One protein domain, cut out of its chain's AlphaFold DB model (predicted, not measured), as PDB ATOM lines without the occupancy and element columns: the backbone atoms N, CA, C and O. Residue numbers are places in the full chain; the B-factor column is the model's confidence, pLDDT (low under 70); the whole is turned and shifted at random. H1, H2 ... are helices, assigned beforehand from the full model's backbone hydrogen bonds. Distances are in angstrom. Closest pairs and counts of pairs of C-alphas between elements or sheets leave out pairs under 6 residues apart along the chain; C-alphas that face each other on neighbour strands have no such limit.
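AT A GLANCE: This is residues 2 to 94 of the 241 residues of an uncharacterized protein of viral metagenome (UniProt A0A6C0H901). There is little regular structure: the model is mostly looped chain, with two short helices, H1 and H2, at one end of its long axis. Loops of residues 2 to 33 fill the middle, and residues 48 to 94 run back from H2 to loop through the far end. The printed part has 93 residues, 12 of them in H1 and then H2, with no named strand, and its class is all helix. It is compact, with a radius of gyration of the C-alphas of 13.3 A and spans of 41 by 27 by 21 A.

HOW THE PARTS SIT: H1, residues 34 to 37, and H2, residues 40 to 47, only just touch, with 3 pairs of C-alphas within 8 A, and only at the corner by their tight link. Their closest C-alphas, those of Glu 36 and Ala 42, are 5.1 A apart. In H2 every O i to N i+4 pair is within hydrogen-bond range; H1 is too short for such a pair.

IN THESE COORDINATES: After residues 2 to 33, H1 begins at C-alpha 34 (34.808, -42.877, -1.771) and measures 5.1 A. H2 measures 10.5 A and ends at C-alpha 47 (34.283, -37.977, 12.533).

THE WHOLE: The C-alphas farthest apart, of Val 41 and Leu 94, are 41.4 A apart. The printed part has no cut, and no printed residue is under 70 in pLDDT.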
ATOM      1  N   HIS A   2      56.594 -42.036   8.539       75.56
ATOM      2  CA  HIS A   2      55.670 -41.013   8.042       75.56
ATOM      3  C   HIS A   2      54.349 -41.122   8.804       75.56
ATOM      4  O   HIS A   2      53.703 -42.168   8.774       75.56
ATOM      5  N   THR A   3      53.967 -40.064   9.513       90.12
ATOM      6  CA  THR A   3      52.680 -39.995  10.209       90.12
ATOM      7  C   THR A   3      51.569 -39.787   9.184       90.12
ATOM      8  O   THR A   3      51.618 -38.843   8.394       90.12
ATOM      9  N   ASN A   4      50.557 -40.654   9.195       95.56
ATOM     10  CA  ASN A   4      49.361 -40.469   8.376       95.56
ATOM     11  C   ASN A   4      48.550 -39.292   8.939       95.56
ATOM     12  O   ASN A   4      48.097 -39.344  10.081       95.56
ATOM     13  N   LEU A   5      48.366 -38.242   8.142       96.75
ATOM     14  CA  LEU A   5      47.596 -37.044   8.496       96.75
ATOM     15  C   LEU A   5      46.111 -37.198   8.127       96.75
ATOM     16  O   LEU A   5      45.232 -36.695   8.825       96.75
ATOM     17  N   CYS A   6      45.825 -37.913   7.039       98.12
ATOM     18  CA  CYS A   6      44.477 -38.213   6.570       98.12
ATOM     19  C   CYS A   6      44.063 -39.628   6.979       98.12
ATOM     20  O   CYS A   6      44.740 -40.603   6.651       98.12
ATOM     21  N   LEU A   7      42.912 -39.737   7.642       97.56
ATOM     22  CA  LEU A   7      42.360 -41.000   8.139       97.56
ATOM     23  C   LEU A   7      41.437 -41.708   7.130       97.56
ATOM     24  O   LEU A   7      40.945 -42.802   7.397       97.56
ATOM     25  N   VAL A   8      41.179 -41.091   5.972       97.94
ATOM     26  CA  VAL A   8      40.337 -41.667   4.914       97.94
ATOM     27  C   VAL A   8      40.953 -42.959   4.377       97.94
ATOM     28  O   VAL A   8      42.134 -42.994   4.014       97.94
ATOM     29  N   ARG A   9      40.143 -44.022   4.260       97.50
ATOM     30  CA  ARG A   9      40.632 -45.318   3.781       97.50
ATOM     31  C   ARG A   9      41.127 -45.216   2.342       97.50
ATOM     32  O   ARG A   9      40.475 -44.634   1.478       97.50
ATOM     33  N   HIS A  10      42.285 -45.826   2.091       96.56
ATOM     34  CA  HIS A  10      42.945 -45.854   0.780       96.56
ATOM     35  C   HIS A  10      43.282 -44.465   0.208       96.56
ATOM     36  O   HIS A  10      43.413 -44.302  -1.007       96.56
ATOM     37  N   CYS A  11      43.446 -43.453   1.065       97.25
ATOM     38  CA  CYS A  11      43.957 -42.163   0.627       97.25
ATOM     39  C   CYS A  11      45.412 -42.307   0.144       97.25
ATOM     40  O   CYS A  11      46.309 -42.603   0.929       97.25
ATOM     41  N   LYS A  12      45.648 -42.073  -1.153       96.50
ATOM     42  CA  LYS A  12      46.975 -42.209  -1.783       96.50
ATOM     43  C   LYS A  12      48.020 -41.234  -1.223       96.50
ATOM     44  O   LYS A  12      49.195 -41.569  -1.181       96.50
ATOM     45  N   TYR A  13      47.592 -40.037  -0.826       95.88
ATOM     46  CA  TYR A  13      48.457 -38.949  -0.350       95.88
ATOM     47  C   TYR A  13      48.141 -38.612   1.110       95.88
ATOM     48  O   TYR A  13      47.889 -37.463   1.464       95.88
ATOM     49  N   ASN A  14      48.058 -39.635   1.956       97.19
ATOM     50  CA  ASN A  14      47.596 -39.503   3.338       97.19
ATOM     51  C   ASN A  14      48.530 -38.687   4.253       97.19
ATOM     52  O   ASN A  14      48.144 -38.365   5.370       97.19
ATOM     53  N   ASN A  15      49.726 -38.338   3.792       97.12
ATOM     54  CA  ASN A  15      50.713 -37.519   4.488       97.12
ATOM     55  C   ASN A  15      50.727 -36.051   4.021       97.12
ATOM     56  O   ASN A  15      51.494 -35.263   4.561       97.12
ATOM     57  N   THR A  16      49.916 -35.668   3.028       97.44
ATOM     58  CA  THR A  16      49.953 -34.304   2.466       97.44
ATOM     59  C   THR A  16      48.804 -33.412   2.917       97.44
ATOM     60  O   THR A  16      48.847 -32.208   2.670       97.44
ATOM     61  N   HIS A  17      47.778 -33.969   3.560       98.25
ATOM     62  CA  HIS A  17      46.586 -33.257   4.019       98.25
ATOM     63  C   HIS A  17      45.949 -33.960   5.216       98.25
ATOM     64  O   HIS A  17      46.133 -35.159   5.406       98.25
ATOM     65  N   VAL A  18      45.184 -33.214   6.009       98.06
ATOM     66  CA  VAL A  18      44.366 -33.769   7.099       98.06
ATOM     67  C   VAL A  18      43.034 -34.294   6.565       98.06
ATOM     68  O   VAL A  18      42.630 -33.965   5.448       98.06
ATOM     69  N   THR A  19      42.310 -35.071   7.371       98.12
ATOM     70  CA  THR A  19      41.010 -35.651   6.986       98.12
ATOM     71  C   THR A  19      40.013 -34.598   6.484       98.12
ATOM     72  O   THR A  19      39.425 -34.790   5.421       98.12
ATOM     73  N   LEU A  20      39.885 -33.451   7.165       97.94
ATOM     74  CA  LEU A  20      39.037 -32.333   6.717       97.94
ATOM     75  C   LEU A  20      39.444 -31.749   5.355       97.94
ATOM     76  O   LEU A  20      38.586 -31.258   4.631       97.94
ATOM     77  N   GLY A  21      40.721 -31.829   4.975       97.00
ATOM     78  CA  GLY A  21      41.213 -31.383   3.670       97.00
ATOM     79  C   GLY A  21      40.962 -32.376   2.531       97.00
ATOM     80  O   GLY A  21      41.164 -32.035   1.368       97.00
ATOM     81  N   HIS A  22      40.524 -33.602   2.830       97.94
ATOM     82  CA  HIS A  22      40.314 -34.636   1.821       97.94
ATOM     83  C   HIS A  22      39.023 -34.398   1.028       97.94
ATOM     84  O   HIS A  22      37.939 -34.401   1.610       97.94
ATOM     85  N   GLN A  23      39.116 -34.261  -0.298       96.94
ATOM     86  CA  GLN A  23      37.954 -34.116  -1.178       96.94
ATOM     87  C   GLN A  23      37.489 -35.470  -1.736       96.94
ATOM     88  O   GLN A  23      38.220 -36.154  -2.454       96.94
ATOM     89  N   CYS A  24      36.234 -35.832  -1.474       97.88
ATOM     90  CA  CYS A  24      35.647 -37.072  -1.965       97.88
ATOM     91  C   CYS A  24      35.573 -37.090  -3.500       97.88
ATOM     92  O   CYS A  24      34.899 -36.266  -4.121       97.88
ATOM     93  N   GLY A  25      36.183 -38.096  -4.133       94.75
ATOM     94  CA  GLY A  25      36.149 -38.255  -5.591       94.75
ATOM     95  C   GLY A  25      34.745 -38.445  -6.185       94.75
ATOM     96  O   GLY A  25      34.560 -38.126  -7.361       94.75
ATOM     97  N   LEU A  26      33.775 -38.915  -5.383       96.56
ATOM     98  CA  LEU A  26      32.399 -39.214  -5.801       96.56
ATOM     99  C   LEU A  26      31.453 -38.009  -5.660       96.56
ATOM    100  O   LEU A  26      30.881 -37.582  -6.655       96.56
ATOM    101  N   CYS A  27      31.290 -37.458  -4.450       97.56
ATOM    102  CA  CYS A  27      30.340 -36.363  -4.182       97.56
ATOM    103  C   CYS A  27      30.983 -34.968  -4.118       97.56
ATOM    104  O   CYS A  27      30.279 -33.985  -3.913       97.56
ATOM    105  N   LYS A  28      32.315 -34.875  -4.243       95.56
ATOM    106  CA  LYS A  28      33.114 -33.633  -4.188       95.56
ATOM    107  C   LYS A  28      33.082 -32.858  -2.864       95.56
ATOM    108  O   LYS A  28      33.717 -31.810  -2.775       95.56
ATOM    109  N   SER A  29      32.411 -33.370  -1.833       97.12
ATOM    110  CA  SER A  29      32.445 -32.802  -0.479       97.12
ATOM    111  C   SER A  29      33.719 -33.211   0.269       97.12
ATOM    112  O   SER A  29      34.348 -34.215  -0.068       97.12
ATOM    113  N   TYR A  30      34.078 -32.447   1.298       97.56
ATOM    114  CA  TYR A  30      35.292 -32.658   2.087       97.56
ATOM    115  C   TYR A  30      35.081 -33.608   3.284       97.56
ATOM    116  O   TYR A  30      33.944 -33.958   3.625       97.56
ATOM    117  N   GLY A  31      36.173 -34.043   3.917       97.69
ATOM    118  CA  GLY A  31      36.157 -34.784   5.184       97.69
ATOM    119  C   GLY A  31      36.001 -36.302   5.073       97.69
ATOM    120  O   GLY A  31      35.933 -36.970   6.098       97.69
ATOM    121  N   HIS A  32      35.891 -36.872   3.870       98.50
ATOM    122  CA  HIS A  32      35.667 -38.313   3.691       98.50
ATOM    123  C   HIS A  32      36.038 -38.799   2.282       98.50
ATOM    124  O   HIS A  32      36.059 -38.007   1.342       98.50
ATOM    125  N   GLY A  33      36.276 -40.103   2.111       98.06
ATOM    126  CA  GLY A  33      36.616 -40.716   0.826       98.06
ATOM    127  C   GLY A  33      35.467 -41.451   0.144       98.06
ATOM    128  O   GLY A  33      34.315 -41.460   0.585       98.06
ATOM    129  N   ARG A  34      35.785 -42.110  -0.978       97.56
ATOM    130  CA  ARG A  34      34.808 -42.877  -1.771       97.56
ATOM    131  C   ARG A  34      34.214 -44.048  -0.981       97.56
ATOM    132  O   ARG A  34      33.029 -44.333  -1.150       97.56
ATOM    133  N   CYS A  35      35.014 -44.693  -0.131       97.31
ATOM    134  CA  CYS A  35      34.598 -45.821   0.703       97.31
ATOM    135  C   CYS A  35      33.590 -45.395   1.779       97.31
ATOM    136  O   CYS A  35      32.632 -46.113   2.051       97.31
ATOM    137  N   GLU A  36      33.759 -44.204   2.348       98.31
ATOM    138  CA  GLU A  36      32.882 -43.659   3.383       98.31
ATOM    139  C   GLU A  36      31.656 -42.950   2.782       98.31
ATOM    140  O   GLU A  36      30.621 -42.828   3.429       98.31
ATOM    141  N   CYS A  37      31.723 -42.496   1.525       98.19
ATOM    142  CA  CYS A  37      30.710 -41.631   0.910       98.19
ATOM    143  C   CYS A  37      29.266 -42.155   1.020       98.19
ATOM    144  O   CYS A  37      28.351 -41.361   1.255       98.19
ATOM    145  N   ARG A  38      29.062 -43.467   0.853       97.00
ATOM    146  CA  ARG A  38      27.737 -44.115   0.847       97.00
ATOM    147  C   ARG A  38      27.355 -44.769   2.179       97.00
ATOM    148  O   ARG A  38      26.286 -45.355   2.267       97.00
ATOM    149  N   SER A  39      28.205 -44.675   3.201       98.00
ATOM    150  CA  SER A  39      27.960 -45.275   4.513       98.00
ATOM    151  C   SER A  39      27.978 -44.200   5.592       98.00
ATOM    152  O   SER A  39      29.028 -43.653   5.929       98.00
ATOM    153  N   LEU A  40      26.801 -43.894   6.147       97.56
ATOM    154  CA  LEU A  40      26.677 -42.935   7.247       97.56
ATOM    155  C   LEU A  40      27.476 -43.392   8.474       97.56
ATOM    156  O   LEU A  40      28.171 -42.584   9.079       97.56
ATOM    157  N   VAL A  41      27.452 -44.695   8.769       98.31
ATOM    158  CA  VAL A  41      28.239 -45.299   9.854       98.31
ATOM    159  C   VAL A  41      29.732 -45.049   9.638       98.31
ATOM    160  O   VAL A  41      30.399 -44.544  10.530       98.31
ATOM    161  N   ALA A  42      30.264 -45.306   8.438       98.06
ATOM    162  CA  ALA A  42      31.684 -45.078   8.163       98.06
ATOM    163  C   ALA A  42      32.080 -43.593   8.270       98.06
ATOM    164  O   ALA A  42      33.159 -43.283   8.770       98.06
ATOM    165  N   LYS A  43      31.206 -42.672   7.841       98.06
ATOM    166  CA  LYS A  43      31.413 -41.224   8.022       98.06
ATOM    167  C   LYS A  43      31.439 -40.825   9.492       98.06
ATOM    168  O   LYS A  43      32.284 -40.023   9.872       98.06
ATOM    169  N   ASN A  44      30.526 -41.359  10.298       97.62
ATOM    170  CA  ASN A  44      30.466 -41.060  11.727       97.62
ATOM    171  C   ASN A  44      31.698 -41.614  12.445       97.62
ATOM    172  O   ASN A  44      32.380 -40.855  13.122       97.62
ATOM    173  N   ASN A  45      32.085 -42.859  12.155       97.62
ATOM    174  CA  ASN A  45      33.306 -43.458  12.698       97.62
ATOM    175  C   ASN A  45      34.557 -42.630  12.373       97.62
ATOM    176  O   ASN A  45      35.473 -42.561  13.186       97.62
ATOM    177  N   LEU A  46      34.613 -42.017  11.181       97.06
ATOM    178  CA  LEU A  46      35.706 -41.133  10.779       97.06
ATOM    179  C   LEU A  46      35.680 -39.811  11.563       97.06
ATOM    180  O   LEU A  46      36.731 -39.362  12.006       97.06
ATOM    181  N   LYS A  47      34.494 -39.219  11.762       97.38
ATOM    182  CA  LYS A  47      34.283 -37.977  12.533       97.38
ATOM    183  C   LYS A  47      34.600 -38.115  14.018       97.38
ATOM    184  O   LYS A  47      35.031 -37.147  14.634       97.38
ATOM    185  N   GLU A  48      34.372 -39.297  14.574       97.50
ATOM    186  CA  GLU A  48      34.646 -39.619  15.977       97.50
ATOM    187  C   GLU A  48      36.141 -39.834  16.258       97.50
ATOM    188  O   GLU A  48      36.545 -39.889  17.418       97.50
ATOM    189  N   GLN A  49      36.988 -39.933  15.223       97.19
ATOM    190  CA  GLN A  49      38.430 -40.061  15.423       97.19
ATOM    191  C   GLN A  49      39.008 -38.777  16.040       97.19
ATOM    192  O   GLN A  49      38.735 -37.688  15.524       97.19
ATOM    193  N   PRO A  50      39.884 -38.869  17.060       95.00
ATOM    194  CA  PRO A  50      40.469 -37.694  17.710       95.00
ATOM    195  C   PRO A  50      41.164 -36.732  16.740       95.00
ATOM    196  O   PRO A  50      41.128 -35.521  16.929       95.00
ATOM    197  N   GLN A  51      41.771 -37.262  15.672       93.56
ATOM    198  CA  GLN A  51      42.516 -36.485  14.681       93.56
ATOM    199  C   GLN A  51      41.646 -35.962  13.528       93.56
ATOM    200  O   GLN A  51      42.171 -35.347  12.599       93.56
ATOM    201  N   TYR A  52      40.329 -36.205  13.539       94.69
ATOM    202  CA  TYR A  52      39.441 -35.804  12.447       94.69
ATOM    203  C   TYR A  52      39.469 -34.290  12.214       94.69
ATOM    204  O   TYR A  52      39.644 -33.851  11.079       94.69
ATOM    205  N   ASN A  53      39.367 -33.510  13.295       93.50
ATOM    206  CA  ASN A  53      39.355 -32.046  13.270       93.50
ATOM    207  C   ASN A  53      40.755 -31.417  13.370       93.50
ATOM    208  O   ASN A  53      40.867 -30.220  13.635       93.50
ATOM    209  N   ASN A  54      41.823 -32.196  13.181       94.88
ATOM    210  CA  ASN A  54      43.171 -31.647  13.238       94.88
ATOM    211  C   ASN A  54      43.394 -30.633  12.114       94.88
ATOM    212  O   ASN A  54      42.960 -30.820  10.977       94.88
ATOM    213  N   ILE A  55      44.142 -29.586  12.439       97.50
ATOM    214  CA  ILE A  55      44.773 -28.685  11.475       97.50
ATOM    215  C   ILE A  55      46.266 -28.995  11.423       97.50
ATOM    216  O   ILE A  55      46.821 -29.582  12.354       97.50
ATOM    217  N   LEU A  56      46.930 -28.609  10.338       97.06
ATOM    218  CA  LEU A  56      48.377 -28.751  10.254       97.06
ATOM    219  C   LEU A  56      49.086 -27.735  11.163       97.06
ATOM    220  O   LEU A  56      48.677 -26.566  11.192       97.06
ATOM    221  N   PRO A  57      50.181 -28.142  11.831       96.94
ATOM    222  CA  PRO A  57      51.137 -27.213  12.426       96.94
ATOM    223  C   PRO A  57      51.586 -26.161  11.409       96.94
ATOM    224  O   PRO A  57      51.704 -26.468  10.221       96.94
ATOM    225  N   VAL A  58      51.820 -24.924  11.859       97.50
ATOM    226  CA  VAL A  58      52.092 -23.759  10.992       97.50
ATOM    227  C   VAL A  58      53.248 -24.025  10.022       97.50
ATOM    228  O   VAL A  58      53.169 -23.664   8.851       97.50
ATOM    229  N   GLU A  59      54.283 -24.718  10.479       97.62
ATOM    230  CA  GLU A  59      55.466 -25.105   9.715       97.62
ATOM    231  C   GLU A  59      55.181 -26.098   8.575       97.62
ATOM    232  O   GLU A  59      55.927 -26.139   7.591       97.62
ATOM    233  N   LEU A  60      54.091 -26.867   8.678       97.31
ATOM    234  CA  LEU A  60      53.646 -27.830   7.669       97.31
ATOM    235  C   LEU A  60      52.552 -27.279   6.750       97.31
ATOM    236  O   LEU A  60      52.252 -27.914   5.739       97.31
ATOM    237  N   GLN A  61      51.944 -26.135   7.067       98.12
ATOM    238  CA  GLN A  61      50.882 -25.547   6.246       98.12
ATOM    239  C   GLN A  61      51.385 -25.164   4.848       98.12
ATOM    240  O   GLN A  61      52.563 -24.877   4.622       98.12
ATOM    241  N   CYS A  62      50.468 -25.155   3.883       98.19
ATOM    242  CA  CYS A  62      50.766 -24.755   2.515       98.19
ATOM    243  C   CYS A  62      51.345 -23.330   2.448       98.19
ATOM    244  O   CYS A  62      50.779 -22.381   2.996       98.19
ATOM    245  N   LYS A  63      52.463 -23.184   1.726       96.88
ATOM    246  CA  LYS A  63      53.221 -21.929   1.612       96.88
ATOM    247  C   LYS A  63      52.769 -21.025   0.458       96.88
ATOM    248  O   LYS A  63      53.284 -19.920   0.312       96.88
ATOM    249  N   PHE A  64      51.809 -21.448  -0.368       94.69
ATOM    250  CA  PHE A  64      51.284 -20.602  -1.445       94.69
ATOM    251  C   PHE A  64      50.384 -19.488  -0.883       94.69
ATOM    252  O   PHE A  64      49.373 -19.766  -0.241       94.69
ATOM    253  N   GLY A  65      50.725 -18.224  -1.166       90.62
ATOM    254  CA  GLY A  65      50.092 -17.050  -0.544       90.62
ATOM    255  C   GLY A  65      48.570 -16.955  -0.715       90.62
ATOM    256  O   GLY A  65      47.871 -16.599   0.227       90.62
ATOM    257  N   ASN A  66      48.043 -17.360  -1.874       89.00
ATOM    258  CA  ASN A  66      46.610 -17.291  -2.198       89.00
ATOM    259  C   ASN A  66      45.862 -18.614  -1.942       89.00
ATOM    260  O   ASN A  66      44.850 -18.902  -2.583       89.00
ATOM    261  N   CYS A  67      46.378 -19.462  -1.052       95.50
ATOM    262  CA  CYS A  67      45.743 -20.727  -0.722       95.50
ATOM    263  C   CYS A  67      44.674 -20.557   0.373       95.50
ATOM    264  O   CYS A  67      44.995 -20.381   1.547       95.50
ATOM    265  N   GLU A  68      43.400 -20.670  -0.016       95.25
ATOM    266  CA  GLU A  68      42.224 -20.518   0.863       95.25
ATOM    267  C   GLU A  68      42.212 -21.515   2.038       95.25
ATOM    268  O   GLU A  68      41.800 -21.184   3.145       95.25
ATOM    269  N   TYR A  69      42.728 -22.729   1.819       95.88
ATOM    270  CA  TYR A  69      42.635 -23.856   2.756       95.88
ATOM    271  C   TYR A  69      44.001 -24.351   3.245       95.88
ATOM    272  O   TYR A  69      44.183 -25.545   3.498       95.88
ATOM    273  N   LYS A  70      44.983 -23.448   3.363       97.75
ATOM    274  CA  LYS A  70      46.377 -23.797   3.695       97.75
ATOM    275  C   LYS A  70      46.559 -24.537   5.023       97.75
ATOM    276  O   LYS A  70      47.528 -25.270   5.173       97.75
ATOM    277  N   ILE A  71      45.618 -24.387   5.957       98.25
ATOM    278  CA  ILE A  71      45.648 -25.068   7.260       98.25
ATOM    279  C   ILE A  71      45.346 -26.573   7.168       98.25
ATOM    280  O   ILE A  71      45.626 -27.309   8.109       98.25
ATOM    281  N   PHE A  72      44.782 -27.041   6.047       98.12
ATOM    282  CA  PHE A  72      44.342 -28.429   5.876       98.12
ATOM    283  C   PHE A  72      45.252 -29.267   4.968       98.12
ATOM    284  O   PHE A  72      45.024 -30.469   4.818       98.12
ATOM    285  N   HIS A  73      46.267 -28.669   4.342       98.06
ATOM    286  CA  HIS A  73      47.211 -29.384   3.485       98.06
ATOM    287  C   HIS A  73      48.595 -28.737   3.468       98.06
ATOM    288  O   HIS A  73      48.753 -27.537   3.672       98.06
ATOM    289  N   THR A  74      49.593 -29.571   3.216       97.88
ATOM    290  CA  THR A  74      50.989 -29.185   3.020       97.88
ATOM    291  C   THR A  74      51.187 -28.561   1.645       97.88
ATOM    292  O   THR A  74      50.349 -28.713   0.756       97.88
ATOM    293  N   THR A  75      52.327 -27.905   1.419       97.06
ATOM    294  CA  THR A  75      52.677 -27.390   0.080       97.06
ATOM    295  C   THR A  75      52.698 -28.507  -0.972       97.06
ATOM    296  O   THR A  75      52.246 -28.298  -2.095       97.06
ATOM    297  N   GLU A  76      53.135 -29.714  -0.596       96.75
ATOM    298  CA  GLU A  76      53.148 -30.888  -1.478       96.75
ATOM    299  C   GLU A  76      51.739 -31.359  -1.869       96.75
ATOM    300  O   GLU A  76      51.508 -31.826  -2.982       96.75
ATOM    301  N   GLY A  77      50.777 -31.201  -0.955       96.44
ATOM    302  CA  GLY A  77      49.369 -31.536  -1.168       96.44
ATOM    303  C   GLY A  77      48.563 -30.464  -1.896       96.44
ATOM    304  O   GLY A  77      47.376 -30.672  -2.143       96.44
ATOM    305  N   HIS A  78      49.163 -29.316  -2.218       96.88
ATOM    306  CA  HIS A  78      48.439 -28.204  -2.818       96.88
ATOM    307  C   HIS A  78      47.919 -28.549  -4.211       96.88
ATOM    308  O   HIS A  78      48.702 -28.869  -5.105       96.88
ATOM    309  N   GLN A  79      46.607 -28.413  -4.406       95.56
ATOM    310  CA  GLN A  79      45.947 -28.523  -5.704       95.56
ATOM    311  C   GLN A  79      45.519 -27.142  -6.193       95.56
ATOM    312  O   GLN A  79      44.775 -26.426  -5.520       95.56
ATOM    313  N   CYS A  80      45.964 -26.777  -7.392       93.62
ATOM    314  CA  CYS A  80      45.592 -25.513  -8.005       93.62
ATOM    315  C   CYS A  80      44.099 -25.495  -8.364       93.62
ATOM    316  O   CYS A  80      43.639 -26.321  -9.151       93.62
ATOM    317  N   LYS A  81      43.353 -24.501  -7.869       91.25
ATOM    318  CA  LYS A  81      41.907 -24.330  -8.128       91.25
ATOM    319  C   LYS A  81      41.566 -24.150  -9.615       91.25
ATOM    320  O   LYS A  81      40.439 -24.408 -10.022       91.25
ATOM    321  N   THR A  82      42.522 -23.700 -10.429       89.31
ATOM    322  CA  THR A  82      42.320 -23.454 -11.865       89.31
ATOM    323  C   THR A  82      42.465 -24.716 -12.710       89.31
ATOM    324  O   THR A  82      41.731 -24.876 -13.680       89.31
ATOM    325  N   CYS A  83      43.409 -25.604 -12.381       89.38
ATOM    326  CA  CYS A  83      43.744 -26.745 -13.243       89.38
ATOM    327  C   CYS A  83      43.732 -28.107 -12.545       89.38
ATOM    328  O   CYS A  83      43.943 -29.127 -13.197       89.38
ATOM    329  N   ASN A  84      43.506 -28.130 -11.230       91.06
ATOM    330  CA  ASN A  84      43.521 -29.309 -10.367       91.06
ATOM    331  C   ASN A  84      44.839 -30.111 -10.392       91.06
ATOM    332  O   ASN A  84      44.868 -31.256  -9.939       91.06
ATOM    333  N   LYS A  85      45.940 -29.536 -10.903       90.94
ATOM    334  CA  LYS A  85      47.283 -30.129 -10.805       90.94
ATOM    335  C   LYS A  85      47.984 -29.684  -9.521       90.94
ATOM    336  O   LYS A  85      47.628 -28.663  -8.932       90.94
ATOM    337  N   LEU A  86      48.971 -30.469  -9.101       93.38
ATOM    338  CA  LEU A  86      49.708 -30.256  -7.858       93.38
ATOM    339  C   LEU A  86      50.813 -29.188  -7.999       93.38
ATOM    340  O   LEU A  86      51.196 -28.825  -9.114       93.38
ATOM    341  N   LEU A  87      51.336 -28.726  -6.858       92.56
ATOM    342  CA  LEU A  87      52.624 -28.021  -6.720       92.56
ATOM    343  C   LEU A  87      52.763 -26.656  -7.419       92.56
ATOM    344  O   LEU A  87      53.868 -26.247  -7.761       92.56
ATOM    345  N   HIS A  88      51.679 -25.912  -7.613       91.38
ATOM    346  CA  HIS A  88      51.778 -24.525  -8.075       91.38
ATOM    347  C   HIS A  88      50.574 -23.702  -7.621       91.38
ATOM    348  O   HIS A  88      49.472 -24.226  -7.475       91.38
ATOM    349  N   SER A  89      50.782 -22.401  -7.428       90.50
ATOM    350  CA  SER A  89      49.711 -21.474  -7.063       90.50
ATOM    351  C   SER A  89      48.791 -21.158  -8.245       90.50
ATOM    352  O   SER A  89      49.185 -21.266  -9.406       90.50
ATOM    353  N   THR A  90      47.595 -20.643  -7.957       86.44
ATOM    354  CA  THR A  90      46.684 -20.069  -8.965       86.44
ATOM    355  C   THR A  90      47.361 -18.999  -9.832       86.44
ATOM    356  O   THR A  90      47.108 -18.935 -11.033       86.44
ATOM    357  N   ASN A  91      48.253 -18.188  -9.253       82.19
ATOM    358  CA  ASN A  91      48.927 -17.094  -9.962       82.19
ATOM    359  C   ASN A  91      50.008 -17.601 -10.923       82.19
ATOM    360  O   ASN A  91      50.286 -16.962 -11.930       82.19
ATOM    361  N   THR A  92      50.602 -18.754 -10.618       82.44
ATOM    362  CA  THR A  92      51.629 -19.415 -11.435       82.44
ATOM    363  C   THR A  92      51.035 -20.556 -12.266       82.44
ATOM    364  O   THR A  92      51.758 -21.418 -12.761       82.44
ATOM    365  N   CYS A  93      49.704 -20.622 -12.378       85.31
ATOM    366  CA  CYS A  93      49.022 -21.663 -13.126       85.31
ATOM    367  C   CYS A  93      49.150 -21.411 -14.623       85.31
ATOM    368  O   CYS A  93      48.510 -20.522 -15.181       85.31
ATOM    369  N   LEU A  94      49.914 -22.273 -15.287       79.94
ATOM    370  CA  LEU A  94      50.104 -22.210 -16.733       79.94
ATOM    371  C   LEU A  94      48.809 -22.510 -17.521       79.94
ATOM    372  O   LEU A  94      48.711 -22.206 -18.703       79.94
TER     373      LEU A  94